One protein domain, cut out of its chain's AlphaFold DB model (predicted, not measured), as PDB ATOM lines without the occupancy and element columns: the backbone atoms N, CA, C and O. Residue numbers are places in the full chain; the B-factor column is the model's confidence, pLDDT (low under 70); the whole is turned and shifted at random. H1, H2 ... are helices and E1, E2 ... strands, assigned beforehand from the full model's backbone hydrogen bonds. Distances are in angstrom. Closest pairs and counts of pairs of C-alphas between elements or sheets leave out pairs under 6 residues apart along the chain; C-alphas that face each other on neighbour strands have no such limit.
ATOM      1  N   GLU A   8      17.226  75.903  38.889       81.06
ATOM      2  CA  GLU A   8      15.829  76.300  39.106       81.06
ATOM      3  C   GLU A   8      15.432  76.331  40.592       81.06
ATOM      4  O   GLU A   8      14.475  77.010  40.952       81.06
ATOM      5  N   ASP A   9      16.186  75.655  41.465       82.69
ATOM      6  CA  ASP A   9      15.922  75.598  42.908       82.69
ATOM      7  C   ASP A   9      16.543  76.767  43.687       82.69
ATOM      8  O   ASP A   9      16.308  76.910  44.889       82.69
ATOM      9  N   ARG A  10      17.373  77.589  43.033       85.50
ATOM     10  CA  ARG A  10      18.028  78.747  43.648       85.50
ATOM     11  C   ARG A  10      17.005  79.831  43.994       85.50
ATOM     12  O   ARG A  10      16.155  80.187  43.183       85.50
ATOM     13  N   PHE A  11      17.148  80.443  45.164       87.06
ATOM     14  CA  PHE A  11      16.374  81.623  45.545       87.06
ATOM     15  C   PHE A  11      17.065  82.921  45.110       87.06
ATOM     16  O   PHE A  11      18.288  82.996  44.982       87.06
ATOM     17  N   LEU A  12      16.277  83.985  44.905       86.31
ATOM     18  CA  LEU A  12      16.786  85.298  44.476       86.31
ATOM     19  C   LEU A  12      17.823  85.881  45.451       86.31
ATOM     20  O   LEU A  12      18.676  86.679  45.067       86.31
ATOM     21  N   ASP A  13      17.735  85.507  46.721       90.12
ATOM     22  CA  ASP A  13      18.640  85.935  47.774       90.12
ATOM     23  C   ASP A  13      19.784  84.950  48.045       90.12
ATOM     24  O   ASP A  13      20.505  85.135  49.026       90.12
ATOM     25  N   ASP A  14      20.005  83.960  47.182       90.44
ATOM     26  CA  ASP A  14      21.194  83.117  47.233       90.44
ATOM     27  C   ASP A  14      22.370  83.743  46.476       90.44
ATOM     28  O   ASP A  14      22.219  84.295  45.384       90.44
ATOM     29  N   ASP A  15      23.569  83.568  47.020       89.50
ATOM     30  CA  ASP A  15      24.854  83.715  46.345       89.50
ATOM     31  C   ASP A  15      25.343  82.344  45.825       89.50
ATOM     32  O   ASP A  15      24.847  81.289  46.224       89.50
ATOM     33  N   GLY A  16      26.358  82.349  44.952       87.50
ATOM     34  CA  GLY A  16      27.192  81.162  44.744       87.50
ATOM     35  C   GLY A  16      28.198  81.072  45.889       87.50
ATOM     36  O   GLY A  16      29.284  81.638  45.787       87.50
ATOM     37  N   GLY A  17      27.798  80.450  46.996       83.12
ATOM     38  CA  GLY A  17      28.603  80.349  48.211       83.12
ATOM     39  C   GLY A  17      29.649  79.247  48.094       83.12
ATOM     40  O   GLY A  17      29.321  78.133  47.676       83.12
ATOM     41  N   HIS A  18      30.896  79.550  48.460       87.38
ATOM     42  CA  HIS A  18      31.946  78.537  48.509       87.38
ATOM     43  C   HIS A  18      31.784  77.665  49.758       87.38
ATOM     44  O   HIS A  18      31.526  78.189  50.843       87.38
ATOM     45  N   LEU A  19      31.990  76.350  49.639       86.75
ATOM     46  CA  LEU A  19      32.060  75.489  50.823       86.75
ATOM     47  C   LEU A  19      33.347  75.733  51.621       86.75
ATOM     48  O   LEU A  19      33.338  75.687  52.846       86.75
ATOM     49  N   ILE A  20      34.446  76.009  50.929       86.69
ATOM     50  CA  ILE A  20      35.701  76.460  51.523       86.69
ATOM     51  C   ILE A  20      36.098  77.759  50.833       86.69
ATOM     52  O   ILE A  20      36.347  77.760  49.626       86.69
ATOM     53  N   GLY A  21      36.159  78.863  51.577       82.62
ATOM     54  CA  GLY A  21      36.572  80.153  51.040       82.62
ATOM     55  C   GLY A  21      37.953  80.115  50.372       82.62
ATOM     56  O   GLY A  21      38.868  79.407  50.797       82.62
ATOM     57  N   THR A  22      38.137  80.941  49.341       82.75
ATOM     58  CA  THR A  22      39.398  81.063  48.580       82.75
ATOM     59  C   THR A  22      40.601  81.417  49.458       82.75
ATOM     60  O   THR A  22      41.727  81.033  49.151       82.75
ATOM     61  N   GLN A  23      40.367  82.084  50.593       84.38
ATOM     62  CA  GLN A  23      41.382  82.378  51.611       84.38
ATOM     63  C   GLN A  23      42.034  81.127  52.231       84.38
ATOM     64  O   GLN A  23      43.100  81.238  52.827       84.38
ATOM     65  N   PHE A  24      41.415  79.951  52.082       87.25
ATOM     66  CA  PHE A  24      41.940  78.649  52.504       87.25
ATOM     67  C   PHE A  24      42.405  77.790  51.319       87.25
ATOM     68  O   PHE A  24      42.474  76.570  51.434       87.25
ATOM     69  N   CYS A  25      42.663  78.409  50.161       80.38
ATOM     70  CA  CYS A  25      42.960  77.718  48.903       80.38
ATOM     71  C   CYS A  25      41.820  76.806  48.409       80.38
ATOM     72  O   CYS A  25      42.064  75.864  47.658       80.38
ATOM     73  N   GLY A  26      40.572  77.085  48.810       76.62
ATOM     74  CA  GLY A  26      39.397  76.409  48.265       76.62
ATOM     75  C   GLY A  26      39.249  76.657  46.761       76.62
ATOM     76  O   GLY A  26      39.501  77.767  46.286       76.62
ATOM     77  N   SER A  27      38.840  75.620  46.025       75.38
ATOM     78  CA  SER A  27      38.614  75.687  44.576       75.38
ATOM     79  C   SER A  27      37.588  76.772  44.223       75.38
ATOM     80  O   SER A  27      36.585  76.934  44.912       75.38
ATOM     81  N   GLY A  28      37.819  77.522  43.146       68.88
ATOM     82  CA  GLY A  28      36.814  78.442  42.595       68.88
ATOM     83  C   GLY A  28      35.796  77.752  41.681       68.88
ATOM     84  O   GLY A  28      34.918  78.422  41.129       68.88
ATOM     85  N   ASP A  29      35.945  76.442  41.478       74.25
ATOM     86  CA  ASP A  29      35.149  75.661  40.544       74.25
ATOM     87  C   ASP A  29      33.826  75.183  41.159       74.25
ATOM     88  O   ASP A  29      33.527  75.355  42.343       74.25
ATOM     89  N   ILE A  30      32.976  74.614  40.301       67.38
ATOM     90  CA  ILE A  30      31.603  74.229  40.647       67.38
ATOM     91  C   ILE A  30      31.525  73.140  41.727       67.38
ATOM     92  O   ILE A  30      30.505  73.023  42.397       67.38
ATOM     93  N   ASP A  31      32.591  72.367  41.920       73.19
ATOM     94  CA  ASP A  31      32.702  71.345  42.962       73.19
ATOM     95  C   ASP A  31      32.723  71.938  44.382       73.19
ATOM     96  O   ASP A  31      32.318  71.274  45.336       73.19
ATOM     97  N   ASN A  32      33.135  73.202  44.517       79.62
ATOM     98  CA  ASN A  32      33.203  73.936  45.779       79.62
ATOM     99  C   ASN A  32      32.144  75.045  45.883       79.62
ATOM    100  O   ASN A  32      32.233  75.881  46.778       79.62
ATOM    101  N   LEU A  33      31.139  75.078  45.005       86.06
ATOM    102  CA  LEU A  33      30.096  76.105  45.009       86.06
ATOM    103  C   LEU A  33      28.709  75.497  45.220       86.06
ATOM    104  O   LEU A  33      28.355  74.506  44.588       86.06
ATOM    105  N   LEU A  34      27.889  76.136  46.058       88.12
ATOM    106  CA  LEU A  34      26.472  75.805  46.260       88.12
ATOM    107  C   LEU A  34      25.607  77.070  46.296       88.12
ATOM    108  O   LEU A  34      26.081  78.146  46.657       88.12
ATOM    109  N   ALA A  35      24.323  76.941  45.942       91.06
ATOM    110  CA  ALA A  35      23.348  78.006  46.166       91.06
ATOM    111  C   ALA A  35      23.182  78.215  47.675       91.06
ATOM    112  O   ALA A  35      22.677  77.331  48.374       91.06
ATOM    113  N   GLN A  36      23.650  79.357  48.169       93.50
ATOM    114  CA  GLN A  36      23.732  79.639  49.596       93.50
ATOM    115  C   GLN A  36      23.104  80.989  49.909       93.50
ATOM    116  O   GLN A  36      23.447  81.991  49.287       93.50
ATOM    117  N   ASN A  37      22.235  81.044  50.913       94.69
ATOM    118  CA  ASN A  37      21.545  82.265  51.281       94.69
ATOM    119  C   ASN A  37      22.555  83.367  51.640       94.69
ATOM    120  O   ASN A  37      23.430  83.190  52.495       94.69
ATOM    121  N   LYS A  38      22.420  84.539  51.017       93.44
ATOM    122  CA  LYS A  38      23.365  85.651  51.187       93.44
ATOM    123  C   LYS A  38      23.506  86.102  52.642       93.44
ATOM    124  O   LYS A  38      24.559  86.607  53.016       93.44
ATOM    125  N   ASN A  39      22.472  85.922  53.470       93.56
ATOM    126  CA  ASN A  39      22.488  86.357  54.867       93.56
ATOM    127  C   ASN A  39      23.323  85.438  55.767       93.56
ATOM    128  O   ASN A  39      23.755  85.884  56.826       93.56
ATOM    129  N   ILE A  40      23.558  84.182  55.369       94.69
ATOM    130  CA  ILE A  40      24.508  83.304  56.067       94.69
ATOM    131  C   ILE A  40      25.914  83.425  55.475       94.69
ATOM    132  O   ILE A  40      26.876  83.400  56.239       94.69
ATOM    133  N   ASN A  41      26.021  83.593  54.150       92.81
ATOM    134  CA  ASN A  41      27.280  83.622  53.400       92.81
ATOM    135  C   ASN A  41      28.076  84.924  53.598       92.81
ATOM    136  O   ASN A  41      29.290  84.904  53.783       92.81
ATOM    137  N   ARG A  42      27.407  86.080  53.540       93.12
ATOM    138  CA  ARG A  42      28.075  87.388  53.583       93.12
ATOM    139  C   ARG A  42      28.459  87.794  55.005       93.12
ATOM    140  O   ARG A  42      28.064  87.172  55.991       93.12
ATOM    141  N   SER A  43      29.215  88.890  55.097       92.62
ATOM    142  CA  SER A  43      29.655  89.485  56.364       92.62
ATOM    143  C   SER A  43      28.514  89.609  57.378       92.62
ATOM    144  O   SER A  43      27.430  90.093  57.057       92.62
ATOM    145  N   GLY A  44      28.769  89.152  58.605       91.88
ATOM    146  CA  GLY A  44      27.789  89.103  59.696       91.88
ATOM    147  C   GLY A  44      26.951  87.819  59.761       91.88
ATOM    148  O   GLY A  44      26.398  87.525  60.827       91.88
ATOM    149  N   GLY A  45      26.915  87.029  58.686       93.88
ATOM    150  CA  GLY A  45      26.256  85.728  58.632       93.88
ATOM    151  C   GLY A  45      26.986  84.633  59.411       93.88
ATOM    152  O   GLY A  45      28.161  84.766  59.768       93.88
ATOM    153  N   GLU A  46      26.282  83.541  59.704       95.00
ATOM    154  CA  GLU A  46      26.846  82.417  60.462       95.00
ATOM    155  C   GLU A  46      28.024  81.742  59.749       95.00
ATOM    156  O   GLU A  46      29.019  81.417  60.399       95.00
ATOM    157  N   TRP A  47      27.943  81.583  58.423       95.19
ATOM    158  CA  TRP A  47      29.015  80.985  57.626       95.19
ATOM    159  C   TRP A  47      30.273  81.848  57.675       95.19
ATOM    160  O   TRP A  47      31.346  81.377  58.045       95.19
ATOM    161  N   TYR A  48      30.107  83.147  57.414       94.44
ATOM    162  CA  TYR A  48      31.187  84.123  57.472       94.44
ATOM    163  C   TYR A  48      31.886  84.144  58.838       94.44
ATOM    164  O   TYR A  48      33.115  84.174  58.917       94.44
ATOM    165  N   LYS A  49      31.118  84.118  59.936       95.69
ATOM    166  CA  LYS A  49      31.672  84.111  61.300       95.69
ATOM    167  C   LYS A  49      32.487  82.849  61.573       95.69
ATOM    168  O   LYS A  49      33.560  82.940  62.164       95.69
ATOM    169  N   MET A  50      31.990  81.696  61.129       95.56
ATOM    170  CA  MET A  50      32.682  80.416  61.252       95.56
ATOM    171  C   MET A  50      34.002  80.414  60.463       95.56
ATOM    172  O   MET A  50      35.045  80.109  61.033       95.56
ATOM    173  N   GLU A  51      33.997  80.841  59.198       95.88
ATOM    174  CA  GLU A  51      35.233  80.960  58.409       95.88
ATOM    175  C   GLU A  51      36.201  81.993  59.003       95.88
ATOM    176  O   GLU A  51      37.414  81.790  59.007       95.88
ATOM    177  N   THR A  52      35.691  83.092  59.558       96.12
ATOM    178  CA  THR A  52      36.528  84.092  60.240       96.12
ATOM    179  C   THR A  52      37.227  83.493  61.462       96.12
ATOM    180  O   THR A  52      38.403  83.774  61.692       96.12
ATOM    181  N   GLU A  53      36.549  82.633  62.230       96.31
ATOM    182  CA  GLU A  53      37.162  81.920  63.355       96.31
ATOM    183  C   GLU A  53      38.323  81.028  62.892       96.31
ATOM    184  O   GLU A  53      39.403  81.064  63.486       96.31
ATOM    185  N   TRP A  54      38.122  80.271  61.811       97.06
ATOM    186  CA  TRP A  54      39.158  79.419  61.227       97.06
ATOM    187  C   TRP A  54      40.348  80.241  60.729       97.06
ATOM    188  O   TRP A  54      41.495  79.926  61.039       97.06
ATOM    189  N   ALA A  55      40.085  81.339  60.018       96.00
ATOM    190  CA  ALA A  55      41.125  82.237  59.525       96.00
ATOM    191  C   ALA A  55      41.939  82.865  60.658       96.00
ATOM    192  O   ALA A  55      43.155  82.994  60.534       96.00
ATOM    193  N   ASN A  56      41.294  83.239  61.763       96.19
ATOM    194  CA  ASN A  56      41.990  83.781  62.925       96.19
ATOM    195  C   ASN A  56      42.892  82.731  63.581       96.19
ATOM    196  O   ASN A  56      44.025  83.059  63.913       96.19
ATOM    197  N   ALA A  57      42.437  81.480  63.708       95.19
ATOM    198  CA  ALA A  57      43.250  80.390  64.256       95.19
ATOM    199  C   ALA A  57      44.504  80.105  63.406       95.19
ATOM    200  O   ALA A  57      45.588  79.885  63.944       95.19
ATOM    201  N   LEU A  58      44.376  80.174  62.077       94.06
ATOM    202  CA  LEU A  58      45.494  79.996  61.141       94.06
ATOM    203  C   LEU A  58      46.484  81.178  61.141       94.06
ATOM    204  O   LEU A  58      47.629  81.010  60.736       94.06
ATOM    205  N   LYS A  59      46.054  82.372  61.572       94.81
ATOM    206  CA  LYS A  59      46.869  83.602  61.610       94.81
ATOM    207  C   LYS A  59      47.533  83.872  62.964       94.81
ATOM    208  O   LYS A  59      48.186  84.904  63.115       94.81
ATOM    209  N   GLU A  60      47.342  83.008  63.960       93.75
ATOM    210  CA  GLU A  60      48.021  83.142  65.253       93.75
ATOM    211  C   GLU A  60      49.557  83.094  65.087       93.75
ATOM    212  O   GLU A  60      50.068  82.542  64.113       93.75
ATOM    213  N   ILE A  61      50.306  83.660  66.051       92.50
ATOM    214  CA  ILE A  61      51.791  83.695  66.026       92.50
ATOM    215  C   ILE A  61      52.367  82.289  65.822       92.50
ATOM    216  O   ILE A  61      53.340  82.104  65.096       92.50
ATOM    217  N   THR A  62      51.755  81.301  66.472       92.88
ATOM    218  CA  THR A  62      51.923  79.886  66.151       92.88
ATOM    219  C   THR A  62      50.638  79.430  65.458       92.88
ATOM    220  O   THR A  62      49.624  79.299  66.147       92.88
ATOM    221  N   PRO A  63      50.637  79.252  64.121       93.38
ATOM    222  CA  PRO A  63      49.452  78.836  63.382       93.38
ATOM    223  C   PRO A  63      48.891  77.523  63.918       93.38
ATOM    224  O   PRO A  63      49.631  76.552  64.068       93.38
ATOM    225  N   LYS A  64      47.584  77.490  64.176       95.25
ATOM    226  CA  LYS A  64      46.880  76.274  64.596       95.25
ATOM    227  C   LYS A  64      46.431  75.456  63.403       95.25
ATOM    228  O   LYS A  64      46.055  76.009  62.372       95.25
ATOM    229  N   ILE A  65      46.353  74.145  63.582       94.75
ATOM    230  CA  ILE A  65      45.713  73.268  62.598       94.75
ATOM    231  C   ILE A  65      44.186  73.386  62.711       94.75
ATOM    232  O   ILE A  65      43.619  73.309  63.805       94.75
ATOM    233  N   VAL A  66      43.516  73.548  61.565       96.00
ATOM    234  CA  VAL A  66      42.051  73.525  61.457       96.00
ATOM    235  C   VAL A  66      41.637  72.377  60.538       96.00
ATOM    236  O   VAL A  66      41.940  72.392  59.348       96.00
ATOM    237  N   THR A  67      40.933  71.384  61.082       95.12
ATOM    238  CA  THR A  67      40.388  70.256  60.308       95.12
ATOM    239  C   THR A  67      38.895  70.458  60.121       95.12
ATOM    240  O   THR A  67      38.192  70.703  61.097       95.12
ATOM    241  N   VAL A  68      38.382  70.343  58.894       94.88
ATOM    242  CA  VAL A  68      36.979  70.651  58.580       94.88
ATOM    243  C   VAL A  68      36.336  69.526  57.770       94.88
ATOM    244  O   VAL A  68      36.923  68.988  56.836       94.88
ATOM    245  N   LYS A  69      35.087  69.200  58.104       94.44
ATOM    246  CA  LYS A  69      34.198  68.332  57.333       94.44
ATOM    247  C   LYS A  69      32.850  69.016  57.153       94.44
ATOM    248  O   LYS A  69      32.125  69.237  58.123       94.44
ATOM    249  N   ILE A  70      32.492  69.292  55.905       94.75
ATOM    250  CA  ILE A  70      31.223  69.925  55.539       94.75
ATOM    251  C   ILE A  70      30.368  68.915  54.786       94.75
ATOM    252  O   ILE A  70      30.833  68.248  53.866       94.75
ATOM    253  N   LYS A  71      29.102  68.800  55.182       94.88
ATOM    254  CA  LYS A  71      28.098  67.998  54.490       94.88
ATOM    255  C   LYS A  71      26.858  68.853  54.211       94.88
ATOM    256  O   LYS A  71      26.078  69.087  55.138       94.88
ATOM    257  N   PRO A  72      26.644  69.284  52.959       93.94
ATOM    258  CA  PRO A  72      25.368  69.842  52.532       93.94
ATOM    259  C   PRO A  72      24.254  68.797  52.681       93.94
ATOM    260  O   PRO A  72      24.470  67.600  52.464       93.94
ATOM    261  N   VAL A  73      23.065  69.238  53.078       95.75
ATOM    262  CA  VAL A  73      21.881  68.397  53.266       95.75
ATOM    263  C   VAL A  73      20.813  68.848  52.283       95.75
ATOM    264  O   VAL A  73      20.315  69.965  52.381       95.75
ATOM    265  N   PHE A  74      20.456  67.969  51.354       93.50
ATOM    266  CA  PHE A  74      19.405  68.193  50.363       93.50
ATOM    267  C   PHE A  74      18.114  67.497  50.799       93.50
ATOM    268  O   PHE A  74      18.160  66.472  51.485       93.50
ATOM    269  N   VAL A  75      16.968  68.054  50.409       92.06
ATOM    270  CA  VAL A  75      15.642  67.489  50.689       92.06
ATOM    271  C   VAL A  75      14.923  67.246  49.367       92.06
ATOM    272  O   VAL A  75      14.864  68.129  48.513       92.06
ATOM    273  N   GLY A  76      14.372  66.042  49.203       92.06
ATOM    274  CA  GLY A  76      13.697  65.640  47.971       92.06
ATOM    275  C   GLY A  76      14.650  65.634  46.777       92.06
ATOM    276  O   GLY A  76      15.741  65.073  46.853       92.06
ATOM    277  N   THR A  77      14.222  66.253  45.680       89.12
ATOM    278  CA  THR A  77      14.973  66.345  44.420       89.12
ATOM    279  C   THR A  77      15.672  67.690  44.229       89.12
ATOM    280  O   THR A  77      16.189  67.942  43.146       89.12
ATOM    281  N   SER A  78      15.674  68.557  45.249       88.94
ATOM    282  CA  SER A  78      16.228  69.905  45.130       88.94
ATOM    283  C   SER A  78      17.751  69.888  44.989       88.94
ATOM    284  O   SER A  78      18.451  69.196  45.733       88.94
ATOM    285  N   LEU A  79      18.264  70.708  44.075       87.06
ATOM    286  CA  LEU A  79      19.687  70.989  43.873       87.06
ATOM    287  C   LEU A  79      20.201  72.121  44.775       87.06
ATOM    288  O   LEU A  79      21.402  72.410  44.790       87.06
ATOM    289  N   ARG A  80      19.316  72.754  45.550       92.25
ATOM    290  CA  ARG A  80      19.664  73.703  46.606       92.25
ATOM    291  C   ARG A  80      19.719  72.963  47.946       92.25
ATOM    292  O   ARG A  80      18.737  72.332  48.338       92.25
ATOM    293  N   PRO A  81      20.830  73.030  48.697       94.06
ATOM    294  CA  PRO A  81      20.869  72.429  50.022       94.06
ATOM    295  C   PRO A  81      19.889  73.155  50.952       94.06
ATOM    296  O   PRO A  81      19.796  74.382  50.943       94.06
ATOM    297  N   ASN A  82      19.177  72.401  51.784       95.69
ATOM    298  CA  ASN A  82      18.332  72.953  52.838       95.69
ATOM    299  C   ASN A  82      19.174  73.454  54.018       95.69
ATOM    300  O   ASN A  82      18.854  74.472  54.619       95.69
ATOM    301  N   SER A  83      20.253  72.746  54.351       96.50
ATOM    302  CA  SER A  83      21.162  73.116  55.437       96.50
ATOM    303  C   SER A  83      22.553  72.521  55.246       96.50
ATOM    304  O   SER A  83      22.793  71.709  54.347       96.50
ATOM    305  N   TYR A  84      23.486  72.921  56.103       96.75
ATOM    306  CA  TYR A  84      24.865  72.454  56.100       96.75
ATOM    307  C   TYR A  84      25.224  71.896  57.470       96.75
ATOM    308  O   TYR A  84      25.123  72.592  58.478       96.75
ATOM    309  N   LYS A  85      25.690  70.646  57.510       97.19
ATOM    310  CA  LYS A  85      26.285  70.043  58.706       97.19
ATOM    311  C   LYS A  85      27.792  70.223  58.643       97.19
ATOM    312  O   LYS A  85      28.442  69.642  57.776       97.19
ATOM    313  N   VAL A  86      28.336  71.006  59.562       97.06
ATOM    314  CA  VAL A  86      29.759  71.335  59.620       97.06
ATOM    315  C   VAL A  86      30.342  70.783  60.909       97.06
ATOM    316  O   VAL A  86      29.849  71.064  62.000       97.06
ATOM    317  N   ILE A  87      31.388  69.980  60.785       97.56
ATOM    318  CA  ILE A  87      32.201  69.523  61.906       97.56
ATOM    319  C   ILE A  87      33.592  70.083  61.678       97.56
ATOM    320  O   ILE A  87      34.167  69.847  60.620       97.56
ATOM    321  N   TYR A  88      34.122  70.819  62.645       97.12
ATOM    322  CA  TYR A  88      35.484  71.324  62.562       97.12
ATOM    323  C   TYR A  88      36.212  71.176  63.886       97.12
ATOM    324  O   TYR A  88      35.600  71.206  64.948       97.12
ATOM    325  N   GLU A  89      37.520  71.011  63.815       97.69
ATOM    326  CA  GLU A  89      38.415  70.962  64.959       97.69
ATOM    327  C   GLU A  89      39.455  72.058  64.802       97.69
ATOM    328  O   GLU A  89      40.047  72.199  63.732       97.69
ATOM    329  N   ILE A  90      39.663  72.830  65.865       96.88
ATOM    330  CA  ILE A  90      40.768  73.780  65.954       96.88
ATOM    331  C   ILE A  90      41.713  73.258  67.026       96.88
ATOM    332  O   ILE A  90      41.300  73.047  68.172       96.88
ATOM    333  N   GLU A  91      42.977  73.081  66.657       95.69
ATOM    334  CA  GLU A  91      44.031  72.624  67.557       95.69
ATOM    335  C   GLU A  91      44.043  73.436  68.864       95.69
ATOM    336  O   GLU A  91      44.053  74.670  68.875       95.69
ATOM    337  N   GLY A  92      43.963  72.728  69.993       94.69
ATOM    338  CA  GLY A  92      43.924  73.330  71.328       94.69
ATOM    339  C   GLY A  92      42.595  73.987  71.736       94.69
ATOM    340  O   GLY A  92      42.472  74.381  72.892       94.69
ATOM    341  N   LYS A  93      41.591  74.094  70.851       94.38
ATOM    342  CA  LYS A  93      40.225  74.544  71.209       94.38
ATOM    343  C   LYS A  93      39.199  73.406  71.236       94.38
ATOM    344  O   LYS A  93      38.221  73.502  71.973       94.38
ATOM    345  N   GLY A  94      39.423  72.345  70.460       95.62
ATOM    346  CA  GLY A  94      38.573  71.154  70.414       95.62
ATOM    347  C   GLY A  94      37.667  71.075  69.184       95.62
ATOM    348  O   GLY A  94      37.872  71.776  68.191       95.62
ATOM    349  N   ILE A  95      36.678  70.177  69.259       97.12
ATOM    350  CA  ILE A  95      35.778  69.820  68.154       97.12
ATOM    351  C   ILE A  95      34.443  70.554  68.291       97.12
ATOM    352  O   ILE A  95      33.756  70.457  69.307       97.12
ATOM    353  N   PHE A  96      34.025  71.196  67.208       97.44
ATOM    354  CA  PHE A  96      32.785  71.942  67.076       97.44
ATOM    355  C   PHE A  96      31.868  71.272  66.051       97.44
ATOM    356  O   PHE A  96      32.312  70.763  65.020       97.44
ATOM    357  N   LYS A  97      30.562  71.280  66.328       97.56
ATOM    358  CA  LYS A  97      29.519  70.766  65.431       97.56
ATOM    359  C   LYS A  97      28.474  71.855  65.224       97.56
ATOM    360  O   LYS A  97      27.890  72.327  66.196       97.56
ATOM    361  N   LYS A  98      28.232  72.237  63.974       95.94
ATOM    362  CA  LYS A  98      27.236  73.236  63.578       95.94
ATOM    363  C   LYS A  98      26.275  72.649  62.554       95.94
ATOM    364  O   LYS A  98      26.675  71.875  61.685       95.94
ATOM    365  N   THR A  99      25.011  73.032  62.668       96.75
ATOM    366  CA  THR A  99      24.037  72.913  61.581       96.75
ATOM    367  C   THR A  99      23.603  74.328  61.248       96.75
ATOM    368  O   THR A  99      23.170  75.028  62.155       96.75
ATOM    369  N   ILE A 100      23.796  74.745  59.999       96.25
ATOM    370  CA  ILE A 100      23.438  76.083  59.513       96.25
ATOM    371  C   ILE A 100      22.332  75.889  58.479       96.25
ATOM    372  O   ILE A 100      22.569  75.249  57.450       96.25
ATOM    373  N   GLU A 101      21.130  76.389  58.742       96.81
ATOM    374  CA  GLU A 101      20.029  76.364  57.784       96.81
ATOM    375  C   GLU A 101      20.310  77.341  56.644       96.81
ATOM    376  O   GLU A 101      20.791  78.459  56.828       96.81
ATOM    377  N   ASN A 102      19.989  76.921  55.424       95.25
ATOM    378  CA  ASN A 102      20.225  77.711  54.228       95.25
ATOM    379  C   ASN A 102      19.105  78.745  54.031       95.25
ATOM    380  O   ASN A 102      18.340  78.684  53.067       95.25
TER     381      ASN A 102
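Overview. This is residues 8 to 102 of the 106 residues of an uncharacterized protein of Bacillus sp. DNRA2 (UniProt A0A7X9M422). The main body is a three-stranded antiparallel sheet, E3, E4 and E5, with one long helix, H2, lying over one of its faces and running along its strands, which makes two layers. A smaller hairpin of two strands, E1 and E2, with a long loop of residues 19 to 32 between them, comes before H2 and leads to it through the very short helix H1. The printed part has 95 residues, with five named strands and two named helices in the order E1, E2, H1, H2, E3, E4, E5, and the class is mixed, helices and strands. The whole is compact, with a radius of gyration of the C-alphas of 13.7 A, yet elongated in outline, spanning 45 by 24 by 21 A.

Arrangement. E1, residues 14 to 18, and E2, residues 33 to 37, form a hairpin of antiparallel neighbours, with N 15 and O 36 2.8 A apart, within hydrogen-bond range. H1, residues 38 to 41, follows E2 by a tight link; the closest C-alphas of E1 and H1 are those of Asp 14 and Lys 38, 5.2 A apart. H2, residues 46 to 58, touches H1 only at the corner by their link, with its residues 46 to 48 alone; the closest C-alphas are those of Ile 40 and Glu 46, 5.1 A apart. E3, residues 66 to 73, E4, residues 83 to 90, and E5, residues 94 to 101, form a meander, each strand the antiparallel neighbour of the one before. E3 and E4 are a hairpin, with N 69 and O 87 2.8 A apart, within hydrogen-bond range. E4 and E5 are a hairpin too, with N 86 and O 98 2.8 A apart, within hydrogen-bond range. H2 is on this sheet at a height over the sheet of 9.6 A. It lies only just over E4 alone: 8 of its 13 C-alphas fall on E4 and 2 on E5. On the local plane its line and that of E4 stand at 18 degrees, along the strands. The closest C-alphas of H2 and E3 are those of Trp 54 and Val 66, 6.6 A apart. E1 and E2 are apart from H2 and from the three strands of this sheet. In H2 every O i to N i+4 pair is within hydrogen-bond range; H1 is too short for such a pair, and its one O i to N i+3 pair is not within range.

Along the chain. E1 begins at C-alpha 14, (21.194, 83.117, 47.233), and E2 ends at C-alpha 37. H2 runs 18.8 A from C-alpha 46, (26.846, 82.417, 60.462), to C-alpha 58. E3 measures 22.4 A, E4 22.3 A and E5 23.0 A, the last ending at C-alpha 101, (20.029, 76.364, 57.784).

Size, cuts and confidence. The two C-alphas farthest apart are those of Ile 61 and Thr 77, 46.1 A. The printed part has no cut, and the link from E1 to E2, 14 residues, is long. The mean pLDDT of the printed part is 91.3, and residues 28 and 30 are under 70.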